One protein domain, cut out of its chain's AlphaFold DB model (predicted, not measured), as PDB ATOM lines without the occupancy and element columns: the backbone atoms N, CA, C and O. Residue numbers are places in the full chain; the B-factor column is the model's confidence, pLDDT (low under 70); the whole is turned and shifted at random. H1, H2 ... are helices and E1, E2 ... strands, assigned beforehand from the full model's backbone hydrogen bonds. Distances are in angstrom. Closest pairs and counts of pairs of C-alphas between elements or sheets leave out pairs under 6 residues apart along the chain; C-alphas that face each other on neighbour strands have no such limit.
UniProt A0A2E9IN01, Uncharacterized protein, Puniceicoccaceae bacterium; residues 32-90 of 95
ATOM      1  N   GLN A  32       4.733 -41.258  36.002       83.56
ATOM      2  CA  GLN A  32       6.004 -41.877  36.377       83.56
ATOM      3  C   GLN A  32       6.923 -40.884  37.103       83.56
ATOM      4  O   GLN A  32       7.403 -41.188  38.187       83.56
ATOM      5  N   GLN A  33       7.085 -39.663  36.582       84.88
ATOM      6  CA  GLN A  33       7.803 -38.565  37.243       84.88
ATOM      7  C   GLN A  33       7.208 -38.255  38.620       84.88
ATOM      8  O   GLN A  33       7.944 -38.135  39.598       84.88
ATOM      9  N   LEU A  34       5.875 -38.163  38.712       84.69
ATOM     10  CA  LEU A  34       5.194 -37.920  39.982       84.69
ATOM     11  C   LEU A  34       5.362 -39.093  40.958       84.69
ATOM     12  O   LEU A  34       5.479 -38.858  42.156       84.69
ATOM     13  N   THR A  35       5.398 -40.334  40.464       84.88
ATOM     14  CA  THR A  35       5.614 -41.541  41.282       84.88
ATOM     15  C   THR A  35       7.054 -41.633  41.786       84.88
ATOM     16  O   THR A  35       7.253 -41.905  42.965       84.88
ATOM     17  N   ASN A  36       8.044 -41.332  40.945       86.88
ATOM     18  CA  ASN A  36       9.457 -41.310  41.325       86.88
ATOM     19  C   ASN A  36       9.723 -40.215  42.371       86.88
ATOM     20  O   ASN A  36      10.201 -40.512  43.461       86.88
ATOM     21  N   ALA A  37       9.285 -38.980  42.106       86.62
ATOM     22  CA  ALA A  37       9.379 -37.881  43.067       86.62
ATOM     23  C   ALA A  37       8.602 -38.171  44.368       86.62
ATOM     24  O   ALA A  37       8.998 -37.751  45.452       86.62
ATOM     25  N   ALA A  38       7.500 -38.924  44.285       85.81
ATOM     26  CA  ALA A  38       6.775 -39.398  45.460       85.81
ATOM     27  C   ALA A  38       7.490 -40.537  46.211       85.81
ATOM     28  O   ALA A  38       7.268 -40.688  47.412       85.81
ATOM     29  N   ALA A  39       8.339 -41.323  45.547       85.25
ATOM     30  CA  ALA A  39       9.183 -42.331  46.180       85.25
ATOM     31  C   ALA A  39      10.334 -41.683  46.966       85.25
ATOM     32  O   ALA A  39      10.653 -42.165  48.052       85.25
ATOM     33  N   GLU A  40      10.867 -40.549  46.509       85.81
ATOM     34  CA  GLU A  40      11.881 -39.761  47.231       85.81
ATOM     35  C   GLU A  40      11.324 -38.986  48.440       85.81
ATOM     36  O   GLU A  40      12.087 -38.555  49.303       85.81
ATOM     37  N   LEU A  41       9.995 -38.848  48.568       86.69
ATOM     38  CA  LEU A  41       9.394 -38.091  49.669       86.69
ATOM     39  C   LEU A  41       9.779 -38.639  51.059       86.69
ATOM     40  O   LEU A  41       9.571 -39.836  51.318       86.69
ATOM     41  N   PRO A  42      10.237 -37.766  51.979       86.81
ATOM     42  CA  PRO A  42      10.525 -38.126  53.360       86.81
ATOM     43  C   PRO A  42       9.237 -38.427  54.133       86.81
ATOM     44  O   PRO A  42       8.121 -38.140  53.681       86.81
ATOM     45  N   ASP A  43       9.386 -39.007  55.320       85.25
ATOM     46  CA  ASP A  43       8.242 -39.377  56.144       85.25
ATOM     47  C   ASP A  43       7.430 -38.136  56.599       85.25
ATOM     48  O   ASP A  43       8.011 -37.180  57.120       85.25
ATOM     49  N   PRO A  44       6.095 -38.117  56.400       85.94
ATOM     50  CA  PRO A  44       5.260 -36.942  56.652       85.94
ATOM     51  C   PRO A  44       5.024 -36.614  58.137       85.94
ATOM     52  O   PRO A  44       4.516 -35.528  58.408       85.94
ATOM     53  N   ASP A  45       5.350 -37.506  59.081       83.00
ATOM     54  CA  ASP A  45       5.316 -37.211  60.525       83.00
ATOM     55  C   ASP A  45       6.677 -36.713  61.045       83.00
ATOM     56  O   ASP A  45       6.726 -35.992  62.040       83.00
ATOM     57  N   LEU A  46       7.780 -37.068  60.372       86.19
ATOM     58  CA  LEU A  46       9.143 -36.671  60.758       86.19
ATOM     59  C   LEU A  46       9.633 -35.385  60.072       86.19
ATOM     60  O   LEU A  46      10.615 -34.790  60.517       86.19
ATOM     61  N   TRP A  47       8.995 -34.956  58.979       87.38
ATOM     62  CA  TRP A  47       9.431 -33.775  58.235       87.38
ATOM     63  C   TRP A  47       9.016 -32.461  58.934       87.38
ATOM     64  O   TRP A  47       7.824 -32.246  59.158       87.38
ATOM     65  N   PRO A  48       9.958 -31.548  59.256       83.56
ATOM     66  CA  PRO A  48       9.664 -30.363  60.071       83.56
ATOM     67  C   PRO A  48       8.955 -29.236  59.303       83.56
ATOM     68  O   PRO A  48       8.319 -28.371  59.912       83.56
ATOM     69  N   GLU A  49       9.060 -29.207  57.972       88.50
ATOM     70  CA  GLU A  49       8.428 -28.183  57.140       88.50
ATOM     71  C   GLU A  49       7.032 -28.586  56.644       88.50
ATOM     72  O   GLU A  49       6.626 -29.740  56.672       88.50
ATOM     73  N   LYS A  50       6.284 -27.617  56.103       86.31
ATOM     74  CA  LYS A  50       4.960 -27.857  55.488       86.31
ATOM     75  C   LYS A  50       5.037 -28.093  53.975       86.31
ATOM     76  O   LYS A  50       4.002 -28.182  53.308       86.31
ATOM     77  N   THR A  51       6.249 -28.192  53.441       87.81
ATOM     78  CA  THR A  51       6.566 -28.344  52.019       87.81
ATOM     79  C   THR A  51       7.804 -29.213  51.832       87.81
ATOM     80  O   THR A  51       8.662 -29.267  52.708       87.81
ATOM     81  N   TYR A  52       7.891 -29.875  50.682       89.00
ATOM     82  CA  TYR A  52       9.089 -30.548  50.188       89.00
ATOM     83  C   TYR A  52       9.232 -30.236  48.697       89.00
ATOM     84  O   TYR A  52       8.250 -30.312  47.955       89.00
ATOM     85  N   GLN A  53      10.438 -29.859  48.274       88.56
ATOM     86  CA  GLN A  53      10.740 -29.484  46.895       88.56
ATOM     87  C   GLN A  53      11.582 -30.580  46.242       88.56
ATOM     88  O   GLN A  53      12.748 -30.745  46.582       88.56
ATOM     89  N   CYS A  54      10.993 -31.323  45.305       87.25
ATOM     90  CA  CYS A  54      11.682 -32.400  44.597       87.25
ATOM     91  C   CYS A  54      12.162 -31.902  43.223       87.25
ATOM     92  O   CYS A  54      11.310 -31.528  42.406       87.25
ATOM     93  N   PRO A  55      13.473 -31.866  42.926       87.44
ATOM     94  CA  PRO A  55      13.943 -31.638  41.566       87.44
ATOM     95  C   PRO A  55      13.588 -32.846  40.686       87.44
ATOM     96  O   PRO A  55      13.719 -33.984  41.123       87.44
ATOM     97  N   ILE A  56      13.143 -32.610  39.452       86.00
ATOM     98  CA  ILE A  56      12.945 -33.652  38.432       86.00
ATOM     99  C   ILE A  56      13.342 -33.142  37.045       86.00
ATOM    100  O   ILE A  56      13.255 -31.944  36.768       86.00
ATOM    101  N   GLU A  57      13.736 -34.048  36.151       84.06
ATOM    102  CA  GLU A  57      14.060 -33.718  34.761       84.06
ATOM    103  C   GLU A  57      12.888 -33.991  33.807       84.06
ATOM    104  O   GLU A  57      12.185 -35.003  33.909       84.06
ATOM    105  N   ILE A  58      12.646 -33.035  32.907       77.00
ATOM    106  CA  ILE A  58      11.469 -32.969  32.036       77.00
ATOM    107  C   ILE A  58      11.864 -32.290  30.724       77.00
ATOM    108  O   ILE A  58      12.333 -31.154  30.755       77.00
ATOM    109  N   ASP A  59      11.688 -32.949  29.576       76.50
ATOM    110  CA  ASP A  59      12.031 -32.391  28.253       76.50
ATOM    111  C   ASP A  59      13.472 -31.821  28.183       76.50
ATOM    112  O   ASP A  59      13.711 -30.734  27.646       76.50
ATOM    113  N   GLY A  60      14.427 -32.522  28.814       81.38
ATOM    114  CA  GLY A  60      15.831 -32.099  28.943       81.38
ATOM    115  C   GLY A  60      16.058 -30.875  29.842       81.38
ATOM    116  O   GLY A  60      17.079 -30.202  29.724       81.38
ATOM    117  N   LYS A  61      15.092 -30.522  30.700       83.50
ATOM    118  CA  LYS A  61      15.133 -29.348  31.582       83.50
ATOM    119  C   LYS A  61      14.822 -29.753  33.016       83.50
ATOM    120  O   LYS A  61      13.783 -30.349  33.297       83.50
ATOM    121  N   GLN A  62      15.686 -29.350  33.942       84.19
ATOM    122  CA  GLN A  62      15.401 -29.487  35.365       84.19
ATOM    123  C   GLN A  62      14.238 -28.569  35.768       84.19
ATOM    124  O   GLN A  62      14.147 -27.401  35.375       84.19
ATOM    125  N   ARG A  63      13.322 -29.129  36.552       84.94
ATOM    126  CA  ARG A  63      12.142 -28.493  37.139       84.94
ATOM    127  C   ARG A  63      12.041 -28.905  38.604       84.94
ATOM    128  O   ARG A  63      12.755 -29.793  39.055       84.94
ATOM    129  N   THR A  64      11.126 -28.285  39.339       84.81
ATOM    130  CA  THR A  64      10.887 -28.599  40.750       84.81
ATOM    131  C   THR A  64       9.405 -28.865  40.971       84.81
ATOM    132  O   THR A  64       8.561 -28.083  40.531       84.81
ATOM    133  N   ILE A  65       9.087 -29.971  41.642       86.44
ATOM    134  CA  ILE A  65       7.753 -30.287  42.147       86.44
ATOM    135  C   ILE A  65       7.655 -29.819  43.598       86.44
ATOM    136  O   ILE A  65       8.402 -30.284  44.458       86.44
ATOM    137  N   ASP A  66       6.675 -28.959  43.874       88.06
ATOM    138  CA  ASP A  66       6.277 -28.600  45.235       88.06
ATOM    139  C   ASP A  66       5.242 -29.603  45.767       88.06
ATOM    140  O   ASP A  66       4.071 -29.595  45.364       88.06
ATOM    141  N   PHE A  67       5.646 -30.439  46.720       89.81
ATOM    142  CA  PHE A  67       4.719 -31.195  47.557       89.81
ATOM    143  C   PHE A  67       4.386 -30.389  48.815       89.81
ATOM    144  O   PHE A  67       5.261 -29.802  49.449       89.81
ATOM    145  N   ALA A  68       3.114 -30.377  49.205       89.56
ATOM    146  CA  ALA A  68       2.621 -29.724  50.412       89.56
ATOM    147  C   ALA A  68       2.111 -30.761  51.416       89.56
ATOM    148  O   ALA A  68       1.337 -31.658  51.065       89.56
ATOM    149  N   LEU A  69       2.520 -30.611  52.671       90.00
ATOM    150  CA  LEU A  69       2.102 -31.464  53.776       90.00
ATOM    151  C   LEU A  69       0.676 -31.091  54.205       90.00
ATOM    152  O   LEU A  69       0.372 -29.922  54.459       90.00
ATOM    153  N   LYS A  70      -0.220 -32.080  54.253       88.31
ATOM    154  CA  LYS A  70      -1.644 -31.893  54.549       88.31
ATOM    155  C   LYS A  70      -2.119 -32.960  55.530       88.31
ATOM    156  O   LYS A  70      -2.140 -34.146  55.208       88.31
ATOM    157  N   SER A  71      -2.550 -32.533  56.713       86.12
ATOM    158  CA  SER A  71      -3.252 -33.399  57.661       86.12
ATOM    159  C   SER A  71      -4.584 -33.845  57.051       86.12
ATOM    160  O   SER A  71      -5.424 -33.009  56.710       86.12
ATOM    161  N   ILE A  72      -4.777 -35.153  56.906       84.06
ATOM    162  CA  ILE A  72      -6.055 -35.765  56.533       84.06
ATOM    163  C   ILE A  72      -6.640 -36.487  57.747       84.06
ATOM    164  O   ILE A  72      -5.904 -37.049  58.554       84.06
ATOM    165  N   ASN A  73      -7.963 -36.490  57.891       83.81
ATOM    166  CA  ASN A  73      -8.601 -37.207  58.991       83.81
ATOM    167  C   ASN A  73      -8.878 -38.669  58.589       83.81
ATOM    168  O   ASN A  73      -9.663 -38.917  57.673       83.81
ATOM    169  N   ARG A  74      -8.257 -39.635  59.278       79.38
ATOM    170  CA  ARG A  74      -8.657 -41.052  59.277       79.38
ATOM    171  C   ARG A  74      -9.434 -41.338  60.567       79.38
ATOM    172  O   ARG A  74      -8.874 -41.744  61.584       79.38
ATOM    173  N   GLY A  75     -10.748 -41.123  60.508       82.44
ATOM    174  CA  GLY A  75     -11.687 -41.400  61.599       82.44
ATOM    175  C   GLY A  75     -11.494 -40.481  62.808       82.44
ATOM    176  O   GLY A  75     -12.139 -39.438  62.900       82.44
ATOM    177  N   LYS A  76     -10.627 -40.895  63.739       80.62
ATOM    178  CA  LYS A  76     -10.269 -40.143  64.958       80.62
ATOM    179  C   LYS A  76      -8.836 -39.588  64.940       80.62
ATOM    180  O   LYS A  76      -8.467 -38.875  65.867       80.62
ATOM    181  N   VAL A  77      -8.027 -39.915  63.926       81.25
ATOM    182  CA  VAL A  77      -6.598 -39.562  63.863       81.25
ATOM    183  C   VAL A  77      -6.324 -38.640  62.677       81.25
ATOM    184  O   VAL A  77      -6.664 -38.954  61.535       81.25
ATOM    185  N   LEU A  78      -5.655 -37.515  62.936       82.50
ATOM    186  CA  LEU A  78      -5.095 -36.653  61.898       82.50
ATOM    187  C   LEU A  78      -3.769 -37.249  61.411       82.50
ATOM    188  O   LEU A  78      -2.738 -37.062  62.046       82.50
ATOM    189  N   ALA A  79      -3.796 -37.951  60.282       83.69
ATOM    190  CA  ALA A  79      -2.596 -38.475  59.643       83.69
ATOM    191  C   ALA A  79      -2.026 -37.420  58.675       83.69
ATOM    192  O   ALA A  79      -2.744 -36.994  57.760       83.69
ATOM    193  N   PRO A  80      -0.766 -36.981  58.812       86.81
ATOM    194  CA  PRO A  80      -0.144 -36.142  57.802       86.81
ATOM    195  C   PRO A  80       0.121 -36.967  56.532       86.81
ATOM    196  O   PRO A  80       0.582 -38.108  56.577       86.81
ATOM    197  N   ARG A  81      -0.200 -36.402  55.365       88.19
ATOM    198  CA  ARG A  81       0.174 -36.959  54.058       88.19
ATOM    199  C   ARG A  81       0.641 -35.858  53.118       88.19
ATOM    200  O   ARG A  81       0.184 -34.715  53.180       88.19
ATOM    201  N   TRP A  82       1.529 -36.227  52.208       89.94
ATOM    202  CA  TRP A  82       1.982 -35.358  51.132       89.94
ATOM    203  C   TRP A  82       0.905 -35.173  50.061       89.94
ATOM    204  O   TRP A  82       0.175 -36.106  49.714       89.94
ATOM    205  N   THR A  83       0.816 -33.960  49.515       88.75
ATOM    206  CA  THR A  83      -0.092 -33.621  48.415       88.75
ATOM    207  C   THR A  83       0.606 -32.789  47.348       88.75
ATOM    208  O   THR A  83       1.218 -31.771  47.658       88.75
ATOM    209  N   TYR A  84       0.480 -33.177  46.082       86.94
ATOM    210  CA  TYR A  84       0.930 -32.361  44.953       86.94
ATOM    211  C   TYR A  84      -0.192 -31.416  44.496       86.94
ATOM    212  O   TYR A  84      -1.358 -31.819  44.418       86.94
ATOM    213  N   GLU A  85       0.135 -30.137  44.265       79.75
ATOM    214  CA  GLU A  85      -0.815 -29.034  43.993       79.75
ATOM    215  C   GLU A  85      -1.948 -28.866  45.043       79.75
ATOM    216  O   GLU A  85      -2.913 -28.135  44.818       79.75
ATOM    217  N   GLY A  86      -1.892 -29.571  46.182       78.62
ATOM    218  CA  GLY A  86      -3.036 -29.748  47.089       78.62
ATOM    219  C   GLY A  86      -4.195 -30.582  46.509       78.62
ATOM    220  O   GLY A  86      -5.240 -30.687  47.159       78.62
ATOM    221  N   ARG A  87      -4.006 -31.162  45.312       80.12
ATOM    222  CA  ARG A  87      -4.983 -31.913  44.504       80.12
ATOM    223  C   ARG A  87      -4.750 -33.423  44.561       80.12
ATOM    224  O   ARG A  87      -5.681 -34.165  44.856       80.12
ATOM    225  N   ILE A  88      -3.523 -33.874  44.294       83.12
ATOM    226  CA  ILE A  88      -3.174 -35.302  44.254       83.12
ATOM    227  C   ILE A  88      -2.623 -35.709  45.620       83.12
ATOM    228  O   ILE A  88      -1.631 -35.145  46.077       83.12
ATOM    229  N   LEU A  89      -3.270 -36.671  46.280       86.50
ATOM    230  CA  LEU A  89      -2.847 -37.215  47.573       86.50
ATOM    231  C   LEU A  89      -1.868 -38.373  47.370       86.50
ATOM    232  O   LEU A  89      -2.233 -39.389  46.779       86.50
ATOM    233  N   ILE A  90      -0.660 -38.252  47.915       86.69
ATOM    234  CA  ILE A  90       0.355 -39.303  47.828       86.69
ATOM    235  C   ILE A  90       0.048 -40.404  48.853       86.69
ATOM    236  O   ILE A  90      -0.165 -40.131  50.036       86.69
TER     237      ILE A  90
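What this domain is: This is residues 32 to 90 of the 95 residues of an uncharacterized protein of Puniceicoccaceae bacterium (UniProt A0A2E9IN01). A long, narrow ribbon of three antiparallel strands makes the length of this domain, and one short helix, H1, packs over one face of it. E2, the long strand of the ribbon, pairs with E1 along its first part, residues 61 to 68, and with E3 along its second part, residues 67 to 74, and it bends on the way; the two hairpin turns make the far ends, and the last residues fold back beside the end of E3. The printed part has 59 residues, with one named helix and three named strands in the order H1, E1, E2, E3 along the chain; the sheet has the order E1, E2, E3 and is antiparallel throughout, and the class is mixed, helices and strands. The whole is only just compact, close to loose, with a radius of gyration of the C-alphas of 12.4 A, and its outline is a rod whose C-alphas span 45 by 20 by 16 A.

How they stand to each other: H1, residues 32 to 39, is on the sheet formed by E1, residues 51 to 58, E2, residues 61 to 74, and E3, residues 77 to 84. Its height over the sheet is 7.0 A. It lies only just over E2, with 3 of its 8 C-alphas falling on that strand. On the local plane the lines of H1 and E2 stand at 58 degrees, slantwise to the strands, but only just. The closest C-alphas of H1 and E1 are those of Ala 37 and Cys 54, 6.1 A apart, and the closest of H1 and E2 are those of Ala 37 and Ile 65, 7.8 A apart. In H1 every O i to N i+4 pair is within hydrogen-bond range. E1 and E2 form a hairpin, antiparallel at 142 degrees between their directions. N 54 and O 65 are within hydrogen-bond range at 2.9 A, and so are N 63 and O 56 at 2.8 A. E2 and E3 form the next hairpin, antiparallel at 161 degrees. Here N 70 and O 81 are within hydrogen-bond range at 2.9 A, as are N 83 and O 68 at 2.8 A. E1, E2 and E3 make a meander, each strand the antiparallel neighbour of the one before, with E1 and E3 as edge strands and E2 as the inner strand. E2 bends by 51 degrees at residue 71. Residues 88 to 89, outside the named strands, pair antiparallel with residues 83 to 84 of E3.

Where its parts are: H1 begins at C-alpha 32, at (6.004, -41.877, 36.377), and runs 10.3 A from first to last C-alpha. E1 runs 21.1 A from Thr 51 to Ile 58. E2, the longest strand with 14 residues, begins at C-alpha 61, at (15.133, -29.348, 31.582), and covers 38.3 A to C-alpha 74. E3 runs 21.6 A from Val 77 to Tyr 84, and its last C-alpha is at (0.930, -32.361, 44.953).

The domain as a whole: The two C-alphas farthest apart are those of Gly 60 and Lys 76, 45.2 A apart; Gly 60 is in the link from E1 to E2 and Lys 76 in the link from E2 to E3. Both of these links are tight, with 2 residues each. The link from H1 to E1 is long, with 11 residues. The printed part has no cut, and the C-alphas of its first and last residues, Gln 32 and Ile 90, are 13.0 A apart. The mean pLDDT of the printed part of this model is 85.1, and no printed residue is under 70.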